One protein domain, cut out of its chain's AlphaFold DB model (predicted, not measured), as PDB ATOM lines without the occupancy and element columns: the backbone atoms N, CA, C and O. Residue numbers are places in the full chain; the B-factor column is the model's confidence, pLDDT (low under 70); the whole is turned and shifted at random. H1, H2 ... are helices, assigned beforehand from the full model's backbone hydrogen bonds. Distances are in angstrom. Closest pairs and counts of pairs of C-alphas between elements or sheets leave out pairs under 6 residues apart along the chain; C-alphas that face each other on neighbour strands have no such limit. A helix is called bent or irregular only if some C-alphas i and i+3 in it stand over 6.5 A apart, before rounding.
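What this domain is: This is residues 120 to 188 of the 714 residues of an uncharacterized protein of Penicilliopsis zonata CBS 506.65 (UniProt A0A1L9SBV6). Two long helices, H2 and H3, meet near their ends and make an open corner like a wide L, with the short H1 at the far end of H2. After H3 the backbone makes a loop and folds back along H3, where the one-turn helix H4 packs on residues 157 to 162 and the equally short H5 comes near the early part of H3. H1 and H2 form an arm that no other part of the domain covers. The printed part has 69 residues with five named helices, H1 to H5 in that order, and no named strand; its class is all helix. It is extended, with a radius of gyration of the C-alphas of 18.8 A, and flat, with spans of 56 by 31 by 14 A.

Where its parts are: H1 holds residues 120 to 125 and begins at C-alpha 120, at (191.460, 146.644, 141.508). H2 follows with residues 127 to 142, 22.3 A from first to last C-alpha. H3, residues 144 to 167, is the longest helix at 34.7 A, and C-alpha 167 is at (167.960, 105.648, 168.133). H4 is residues 176 to 179 and H5 is residues 184 to 187, ending at C-alpha 187, at (156.199, 129.801, 157.773). No helix is bent.

How they stand to each other: H1 and H2 meet only through their link, the single residue Thr 126. H2 and H3 are close but not clearly touching; their closest C-alphas, those of Ala 141 and His 147, are 7.9 A apart. The lines of H2 and H3 are only just about perpendicular, at 72 degrees. H3 touches H4 with residues 157 to 162 alone, and their closest C-alphas, those of Ala 158 and Tyr 179, are 5.1 A apart. H3 and H5 are close but not clearly touching, with the C-alphas of Leu 148 and Thr 187 closest at 6.5 A. H4 and H5 are apart, and H1 is apart from H3, H4 and H5. In H1, H2 and H3 every O i to N i+4 pair is within hydrogen-bond range; H4 and H5, with four residues each, are too short for such a pair, and each has its one O i to N i+3 pair within range.

The domain as a whole: The two C-alphas farthest apart, those of Thr 121 and Asp 169, are 55.9 A apart. Residues 120 to 146 and 166 to 173 stand free. The printed part has no cut. The links H1 to H2, H2 to H3 and H4 to H5 are tight, and the link H3 to H4, with 8 residues, is short. The mean pLDDT of the printed part is 81.3, and residues 169 to 179 are under 70.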
ATOM      1  N   SER A 120     192.304 145.611 142.114       87.00
ATOM      2  CA  SER A 120     191.460 146.644 141.508       87.00
ATOM      3  C   SER A 120     191.169 146.355 140.033       87.00
ATOM      4  O   SER A 120     190.023 146.490 139.605       87.00
ATOM      5  N   THR A 121     192.166 145.895 139.274       89.56
ATOM      6  CA  THR A 121     192.005 145.499 137.869       89.56
ATOM      7  C   THR A 121     191.161 144.232 137.762       89.56
ATOM      8  O   THR A 121     190.238 144.194 136.955       89.56
ATOM      9  N   TRP A 122     191.365 143.248 138.647       86.50
ATOM     10  CA  TRP A 122     190.506 142.058 138.704       86.50
ATOM     11  C   TRP A 122     189.045 142.405 139.001       86.50
ATOM     12  O   TRP A 122     188.137 141.896 138.354       86.50
ATOM     13  N   ARG A 123     188.797 143.309 139.956       88.44
ATOM     14  CA  ARG A 123     187.446 143.779 140.299       88.44
ATOM     15  C   ARG A 123     186.793 144.539 139.142       88.44
ATOM     16  O   ARG A 123     185.578 144.464 139.001       88.44
ATOM     17  N   LYS A 124     187.560 145.271 138.329       90.69
ATOM     18  CA  LYS A 124     187.029 145.922 137.121       90.69
ATOM     19  C   LYS A 124     186.652 144.890 136.056       90.69
ATOM     20  O   LYS A 124     185.536 144.953 135.563       90.69
ATOM     21  N   LEU A 125     187.531 143.924 135.778       90.50
ATOM     22  CA  LEU A 125     187.288 142.866 134.787       90.50
ATOM     23  C   LEU A 125     186.111 141.957 135.178       90.50
ATOM     24  O   LEU A 125     185.258 141.666 134.358       90.50
ATOM     25  N   THR A 126     186.011 141.581 136.455       92.25
ATOM     26  CA  THR A 126     184.916 140.742 136.989       92.25
ATOM     27  C   THR A 126     183.709 141.557 137.456       92.25
ATOM     28  O   THR A 126     182.907 141.073 138.254       92.25
ATOM     29  N   ARG A 127     183.592 142.838 137.081       92.25
ATOM     30  CA  ARG A 127     182.471 143.677 137.533       92.25
ATOM     31  C   ARG A 127     181.145 143.104 137.044       92.25
ATOM     32  O   ARG A 127     180.305 142.788 137.877       92.25
ATOM     33  N   GLU A 128     181.030 142.909 135.737       94.00
ATOM     34  CA  GLU A 128     179.822 142.395 135.093       94.00
ATOM     35  C   GLU A 128     179.460 141.001 135.619       94.00
ATOM     36  O   GLU A 128     178.337 140.763 136.045       94.00
ATOM     37  N   GLU A 129     180.433 140.089 135.717       93.75
ATOM     38  CA  GLU A 129     180.206 138.748 136.271       93.75
ATOM     39  C   GLU A 129     179.692 138.783 137.717       93.75
ATOM     40  O   GLU A 129     178.827 137.994 138.097       93.75
ATOM     41  N   ARG A 130     180.210 139.701 138.544       91.44
ATOM     42  CA  ARG A 130     179.768 139.853 139.936       91.44
ATOM     43  C   ARG A 130     178.395 140.496 140.031       91.44
ATOM     44  O   ARG A 130     177.638 140.113 140.916       91.44
ATOM     45  N   GLU A 131     178.081 141.447 139.162       91.50
ATOM     46  CA  GLU A 131     176.747 142.042 139.055       91.50
ATOM     47  C   GLU A 131     175.732 140.996 138.590       91.50
ATOM     48  O   GLU A 131     174.699 140.833 139.232       91.50
ATOM     49  N   ASN A 132     176.080 140.177 137.597       94.06
ATOM     50  CA  ASN A 132     175.272 139.047 137.142       94.06
ATOM     51  C   ASN A 132     175.068 138.009 138.253       94.06
ATOM     52  O   ASN A 132     173.945 137.573 138.503       94.06
ATOM     53  N   ALA A 133     176.128 137.637 138.978       93.12
ATOM     54  CA  ALA A 133     176.022 136.720 140.110       93.12
ATOM     55  C   ALA A 133     175.129 137.292 141.224       93.12
ATOM     56  O   ALA A 133     174.253 136.589 141.729       93.12
ATOM     57  N   GLN A 134     175.294 138.574 141.563       89.88
ATOM     58  CA  GLN A 134     174.435 139.262 142.527       89.88
ATOM     59  C   GLN A 134     172.985 139.314 142.042       89.88
ATOM     60  O   GLN A 134     172.082 139.033 142.824       89.88
ATOM     61  N   ALA A 135     172.744 139.599 140.762       86.00
ATOM     62  CA  ALA A 135     171.413 139.599 140.173       86.00
ATOM     63  C   ALA A 135     170.759 138.214 140.293       86.00
ATOM     64  O   ALA A 135     169.629 138.114 140.773       86.00
ATOM     65  N   LEU A 136     171.478 137.133 139.979       89.50
ATOM     66  CA  LEU A 136     170.985 135.762 140.151       89.50
ATOM     67  C   LEU A 136     170.692 135.419 141.617       89.50
ATOM     68  O   LEU A 136     169.676 134.784 141.911       89.50
ATOM     69  N   GLU A 137     171.543 135.850 142.548       87.19
ATOM     70  CA  GLU A 137     171.290 135.707 143.984       87.19
ATOM     71  C   GLU A 137     170.047 136.487 144.415       87.19
ATOM     72  O   GLU A 137     169.230 135.953 145.164       87.19
ATOM     73  N   THR A 138     169.849 137.707 143.905       83.19
ATOM     74  CA  THR A 138     168.647 138.492 144.205       83.19
ATOM     75  C   THR A 138     167.389 137.822 143.664       83.19
ATOM     76  O   THR A 138     166.390 137.768 144.372       83.19
ATOM     77  N   ILE A 139     167.427 137.244 142.457       84.50
ATOM     78  CA  ILE A 139     166.294 136.513 141.878       84.50
ATOM     79  C   ILE A 139     165.965 135.282 142.726       84.50
ATOM     80  O   ILE A 139     164.802 135.064 143.052       84.50
ATOM     81  N   ARG A 140     166.976 134.518 143.159       84.38
ATOM     82  CA  ARG A 140     166.768 133.376 144.065       84.38
ATOM     83  C   ARG A 140     166.213 133.808 145.420       84.38
ATOM     84  O   ARG A 140     165.323 133.144 145.935       84.38
ATOM     85  N   ALA A 141     166.706 134.915 145.975       80.06
ATOM     86  CA  ALA A 141     166.240 135.457 147.251       80.06
ATOM     87  C   ALA A 141     164.797 135.995 147.188       80.06
ATOM     88  O   ALA A 141     164.109 136.053 148.207       80.06
ATOM     89  N   ARG A 142     164.331 136.391 145.995       76.25
ATOM     90  CA  ARG A 142     162.948 136.830 145.746       76.25
ATOM     91  C   ARG A 142     161.956 135.664 145.700       76.25
ATOM     92  O   ARG A 142     160.760 135.896 145.862       76.25
ATOM     93  N   ASP A 143     162.412 134.426 145.506       83.19
ATOM     94  CA  ASP A 143     161.526 133.264 145.422       83.19
ATOM     95  C   ASP A 143     161.088 132.781 146.816       83.19
ATOM     96  O   ASP A 143     161.678 131.899 147.450       83.19
ATOM     97  N   LEU A 144     159.992 133.371 147.296       81.56
ATOM     98  CA  LEU A 144     159.370 133.008 148.565       81.56
ATOM     99  C   LEU A 144     158.924 131.537 148.596       81.56
ATOM    100  O   LEU A 144     159.034 130.896 149.642       81.56
ATOM    101  N   ALA A 145     158.453 130.977 147.478       83.62
ATOM    102  CA  ALA A 145     157.988 129.593 147.436       83.62
ATOM    103  C   ALA A 145     159.154 128.616 147.650       83.62
ATOM    104  O   ALA A 145     159.052 127.708 148.484       83.62
ATOM    105  N   ALA A 146     160.289 128.853 146.986       86.25
ATOM    106  CA  ALA A 146     161.509 128.083 147.207       86.25
ATOM    107  C   ALA A 146     161.993 128.189 148.661       86.25
ATOM    108  O   ALA A 146     162.366 127.183 149.271       86.25
ATOM    109  N   HIS A 147     161.943 129.381 149.264       85.69
ATOM    110  CA  HIS A 147     162.320 129.562 150.667       85.69
ATOM    111  C   HIS A 147     161.396 128.826 151.644       85.69
ATOM    112  O   HIS A 147     161.894 128.199 152.584       85.69
ATOM    113  N   LEU A 148     160.080 128.833 151.417       85.44
ATOM    114  CA  LEU A 148     159.127 128.076 152.233       85.44
ATOM    115  C   LEU A 148     159.344 126.563 152.112       85.44
ATOM    116  O   LEU A 148     159.327 125.857 153.124       85.44
ATOM    117  N   TYR A 149     159.615 126.061 150.905       87.38
ATOM    118  CA  TYR A 149     159.944 124.652 150.700       87.38
ATOM    119  C   TYR A 149     161.269 124.272 151.376       87.38
ATOM    120  O   TYR A 149     161.344 123.275 152.092       87.38
ATOM    121  N   ASN A 150     162.301 125.108 151.250       88.94
ATOM    122  CA  ASN A 150     163.576 124.905 151.938       88.94
ATOM    123  C   ASN A 150     163.408 124.905 153.465       88.94
ATOM    124  O   ASN A 150     164.038 124.102 154.158       88.94
ATOM    125  N   ALA A 151     162.522 125.752 153.999       88.88
ATOM    126  CA  ALA A 151     162.165 125.756 155.414       88.88
ATOM    127  C   ALA A 151     161.523 124.429 155.844       88.88
ATOM    128  O   ALA A 151     161.892 123.869 156.880       88.88
ATOM    129  N   TYR A 152     160.592 123.906 155.040       85.56
ATOM    130  CA  TYR A 152     159.990 122.591 155.255       85.56
ATOM    131  C   TYR A 152     161.046 121.480 155.213       85.56
ATOM    132  O   TYR A 152     161.149 120.701 156.161       85.56
ATOM    133  N   ALA A 153     161.897 121.457 154.187       88.62
ATOM    134  CA  ALA A 153     162.958 120.467 154.031       88.62
ATOM    135  C   ALA A 153     163.960 120.496 155.200       88.62
ATOM    136  O   ALA A 153     164.378 119.448 155.693       88.62
ATOM    137  N   LEU A 154     164.320 121.682 155.705       88.62
ATOM    138  CA  LEU A 154     165.125 121.828 156.923       88.62
ATOM    139  C   LEU A 154     164.422 121.232 158.146       88.62
ATOM    140  O   LEU A 154     165.045 120.496 158.906       88.62
ATOM    141  N   ARG A 155     163.116 121.466 158.307       85.88
ATOM    142  CA  ARG A 155     162.330 120.883 159.407       85.88
ATOM    143  C   ARG A 155     162.199 119.364 159.299       85.88
ATOM    144  O   ARG A 155     162.244 118.684 160.320       85.88
ATOM    145  N   VAL A 156     162.033 118.815 158.095       87.06
ATOM    146  CA  VAL A 156     162.034 117.359 157.856       87.06
ATOM    147  C   VAL A 156     163.398 116.766 158.206       87.06
ATOM    148  O   VAL A 156     163.468 115.772 158.928       87.06
ATOM    149  N   ARG A 157     164.492 117.400 157.763       86.94
ATOM    150  CA  ARG A 157     165.856 116.977 158.107       86.94
ATOM    151  C   ARG A 157     166.090 117.002 159.613       86.94
ATOM    152  O   ARG A 157     166.509 115.984 160.152       86.94
ATOM    153  N   ALA A 158     165.747 118.094 160.291       86.88
ATOM    154  CA  ALA A 158     165.889 118.211 161.739       86.88
ATOM    155  C   ALA A 158     165.098 117.124 162.491       86.88
ATOM    156  O   ALA A 158     165.639 116.505 163.405       86.88
ATOM    157  N   ARG A 159     163.866 116.810 162.059       84.44
ATOM    158  CA  ARG A 159     163.071 115.696 162.614       84.44
ATOM    159  C   ARG A 159     163.733 114.338 162.397       84.44
ATOM    160  O   ARG A 159     163.826 113.547 163.329       84.44
ATOM    161  N   ASN A 160     164.237 114.065 161.195       85.94
ATOM    162  CA  ASN A 160     164.935 112.811 160.897       85.94
ATOM    163  C   ASN A 160     166.237 112.670 161.699       85.94
ATOM    164  O   ASN A 160     166.587 111.574 162.131       85.94
ATOM    165  N   ILE A 161     166.947 113.777 161.906       85.62
ATOM    166  CA  ILE A 161     168.160 113.856 162.720       85.62
ATOM    167  C   ILE A 161     167.820 113.593 164.188       85.62
ATOM    168  O   ILE A 161     168.490 112.764 164.799       85.62
ATOM    169  N   ALA A 162     166.761 114.209 164.719       82.06
ATOM    170  CA  ALA A 162     166.267 113.958 166.071       82.06
ATOM    171  C   ALA A 162     165.806 112.503 166.265       82.06
ATOM    172  O   ALA A 162     166.159 111.892 167.268       82.06
ATOM    173  N   ARG A 163     165.105 111.911 165.285       84.12
ATOM    174  CA  ARG A 163     164.721 110.489 165.312       84.12
ATOM    175  C   ARG A 163     165.948 109.580 165.378       84.12
ATOM    176  O   ARG A 163     166.025 108.747 166.267       84.12
ATOM    177  N   LYS A 164     166.939 109.807 164.510       82.38
ATOM    178  CA  LYS A 164     168.212 109.065 164.544       82.38
ATOM    179  C   LYS A 164     168.979 109.282 165.852       82.38
ATOM    180  O   LYS A 164     169.577 108.352 166.357       82.38
ATOM    181  N   ALA A 165     168.945 110.489 166.419       79.94
ATOM    182  CA  ALA A 165     169.579 110.775 167.708       79.94
ATOM    183  C   ALA A 165     168.885 110.079 168.888       79.94
ATOM    184  O   ALA A 165     169.518 109.865 169.911       79.94
ATOM    185  N   ALA A 166     167.591 109.773 168.768       78.25
ATOM    186  CA  ALA A 166     166.864 108.983 169.756       78.25
ATOM    187  C   ALA A 166     167.126 107.473 169.609       78.25
ATOM    188  O   ALA A 166     166.901 106.732 170.560       78.25
ATOM    189  N   GLU A 167     167.564 107.032 168.427       79.81
ATOM    190  CA  GLU A 167     167.960 105.648 168.133       79.81
ATOM    191  C   GLU A 167     169.447 105.390 168.456       79.81
ATOM    192  O   GLU A 167     169.794 104.285 168.862       79.81
ATOM    193  N   ASP A 168     170.314 106.401 168.315       75.62
ATOM    194  CA  ASP A 168     171.741 106.333 168.647       75.62
ATOM    195  C   ASP A 168     171.980 106.669 170.136       75.62
ATOM    196  O   ASP A 168     171.827 107.819 170.557       75.62
ATOM    197  N   ASP A 169     172.436 105.694 170.931       58.50
ATOM    198  CA  ASP A 169     172.842 105.874 172.335       58.50
ATOM    199  C   ASP A 169     174.094 106.779 172.465       58.50
ATOM    200  O   ASP A 169     175.237 106.337 172.574       58.50
ATOM    201  N   GLY A 170     173.883 108.096 172.439       61.62
ATOM    202  CA  GLY A 170     174.669 109.097 173.174       61.62
ATOM    203  C   GLY A 170     176.124 109.394 172.768       61.62
ATOM    204  O   GLY A 170     176.711 110.299 173.359       61.62
ATOM    205  N   HIS A 171     176.725 108.730 171.775       54.19
ATOM    206  CA  HIS A 171     178.175 108.852 171.506       54.19
ATOM    207  C   HIS A 171     178.587 109.493 170.171       54.19
ATOM    208  O   HIS A 171     179.652 109.196 169.630       54.19
ATOM    209  N   ARG A 172     177.819 110.460 169.652       60.31
ATOM    210  CA  ARG A 172     178.288 111.293 168.529       60.31
ATOM    211  C   ARG A 172     178.090 112.775 168.829       60.31
ATOM    212  O   ARG A 172     176.960 113.257 168.853       60.31
ATOM    213  N   ARG A 173     179.196 113.509 169.041       54.75
ATOM    214  CA  ARG A 173     179.199 114.983 169.021       54.75
ATOM    215  C   ARG A 173     178.659 115.415 167.665       54.75
ATOM    216  O   ARG A 173     179.342 115.283 166.654       54.75
ATOM    217  N   ARG A 174     177.407 115.844 167.644       57.88
ATOM    218  CA  ARG A 174     176.708 116.181 166.413       57.88
ATOM    219  C   ARG A 174     176.735 117.686 166.230       57.88
ATOM    220  O   ARG A 174     176.509 118.429 167.181       57.88
ATOM    221  N   ASN A 175     177.052 118.118 165.015       60.75
ATOM    222  CA  ASN A 175     177.203 119.529 164.693       60.75
ATOM    223  C   ASN A 175     175.886 120.270 164.962       60.75
ATOM    224  O   ASN A 175     174.838 119.870 164.458       60.75
ATOM    225  N   GLU A 176     175.926 121.372 165.708       60.62
ATOM    226  CA  GLU A 176     174.737 122.191 166.009       60.62
ATOM    227  C   GLU A 176     174.052 122.713 164.730       60.62
ATOM    228  O   GLU A 176     172.830 122.854 164.682       60.62
ATOM    229  N   ALA A 177     174.825 122.900 163.654       61.28
ATOM    230  CA  ALA A 177     174.330 123.270 162.328       61.28
ATOM    231  C   ALA A 177     173.422 122.203 161.680       61.28
ATOM    232  O   ALA A 177     172.591 122.542 160.840       61.28
ATOM    233  N   GLU A 178     173.534 120.929 162.071       63.34
ATOM    234  CA  GLU A 178     172.681 119.853 161.545       63.34
ATOM    235  C   GLU A 178     171.255 119.909 162.117       63.34
ATOM    236  O   GLU A 178     170.312 119.473 161.459       63.34
ATOM    237  N   TYR A 179     171.067 120.487 163.307       69.62
ATOM    238  CA  TYR A 179     169.762 120.569 163.975       69.62
ATOM    239  C   TYR A 179     168.962 121.828 163.643       69.62
ATOM    240  O   TYR A 179     167.852 121.995 164.155       69.62
ATOM    241  N   PHE A 180     169.496 122.731 162.817       82.19
ATOM    242  CA  PHE A 180     168.820 123.991 162.542       82.19
ATOM    243  C   PHE A 180     167.445 123.762 161.891       82.19
ATOM    244  O   PHE A 180     167.330 123.301 160.754       82.19
ATOM    245  N   ALA A 181     166.395 124.143 162.618       83.19
ATOM    246  CA  ALA A 181     165.017 124.121 162.158       83.19
ATOM    247  C   ALA A 181     164.419 125.530 162.276       83.19
ATOM    248  O   ALA A 181     164.340 126.071 163.386       83.19
ATOM    249  N   PRO A 182     163.955 126.133 161.167       83.62
ATOM    250  CA  PRO A 182     163.271 127.410 161.237       83.62
ATOM    251  C   PRO A 182     162.037 127.338 162.152       83.62
ATOM    252  O   PRO A 182     161.269 126.369 162.076       83.62
ATOM    253  N   PRO A 183     161.799 128.351 163.008       81.75
ATOM    254  CA  PRO A 183     160.631 128.377 163.876       81.75
ATOM    255  C   PRO A 183     159.320 128.262 163.091       81.75
ATOM    256  O   PRO A 183     159.150 128.924 162.072       81.75
ATOM    257  N   LYS A 184     158.340 127.525 163.632       76.38
ATOM    258  CA  LYS A 184     156.984 127.367 163.060       76.38
ATOM    259  C   LYS A 184     156.325 128.707 162.661       76.38
ATOM    260  O   LYS A 184     155.653 128.790 161.642       76.38
ATOM    261  N   ARG A 185     156.570 129.779 163.428       75.94
ATOM    262  CA  ARG A 185     156.077 131.143 163.141       75.94
ATOM    263  C   ARG A 185     156.598 131.739 161.828       75.94
ATOM    264  O   ARG A 185     155.943 132.609 161.277       75.94
ATOM    265  N   TRP A 186     157.768 131.303 161.360       74.69
ATOM    266  CA  TRP A 186     158.412 131.853 160.167       74.69
ATOM    267  C   TRP A 186     157.680 131.457 158.883       74.69
ATOM    268  O   TRP A 186     157.668 132.215 157.926       74.69
ATOM    269  N   THR A 187     157.008 130.303 158.892       76.44
ATOM    270  CA  THR A 187     156.199 129.801 157.773       76.44
ATOM    271  C   THR A 187     154.695 129.910 158.055       76.44
ATOM    272  O   THR A 187     153.899 129.205 157.441       76.44
ATOM    273  N   ALA A 188     154.285 130.702 159.052       74.88
ATOM    274  CA  ALA A 188     152.894 130.742 159.490       74.88
ATOM    275  C   ALA A 188     152.027 131.604 158.558       74.88
ATOM    276  O   ALA A 188     152.303 132.782 158.354       74.88
TER     277      ALA A 188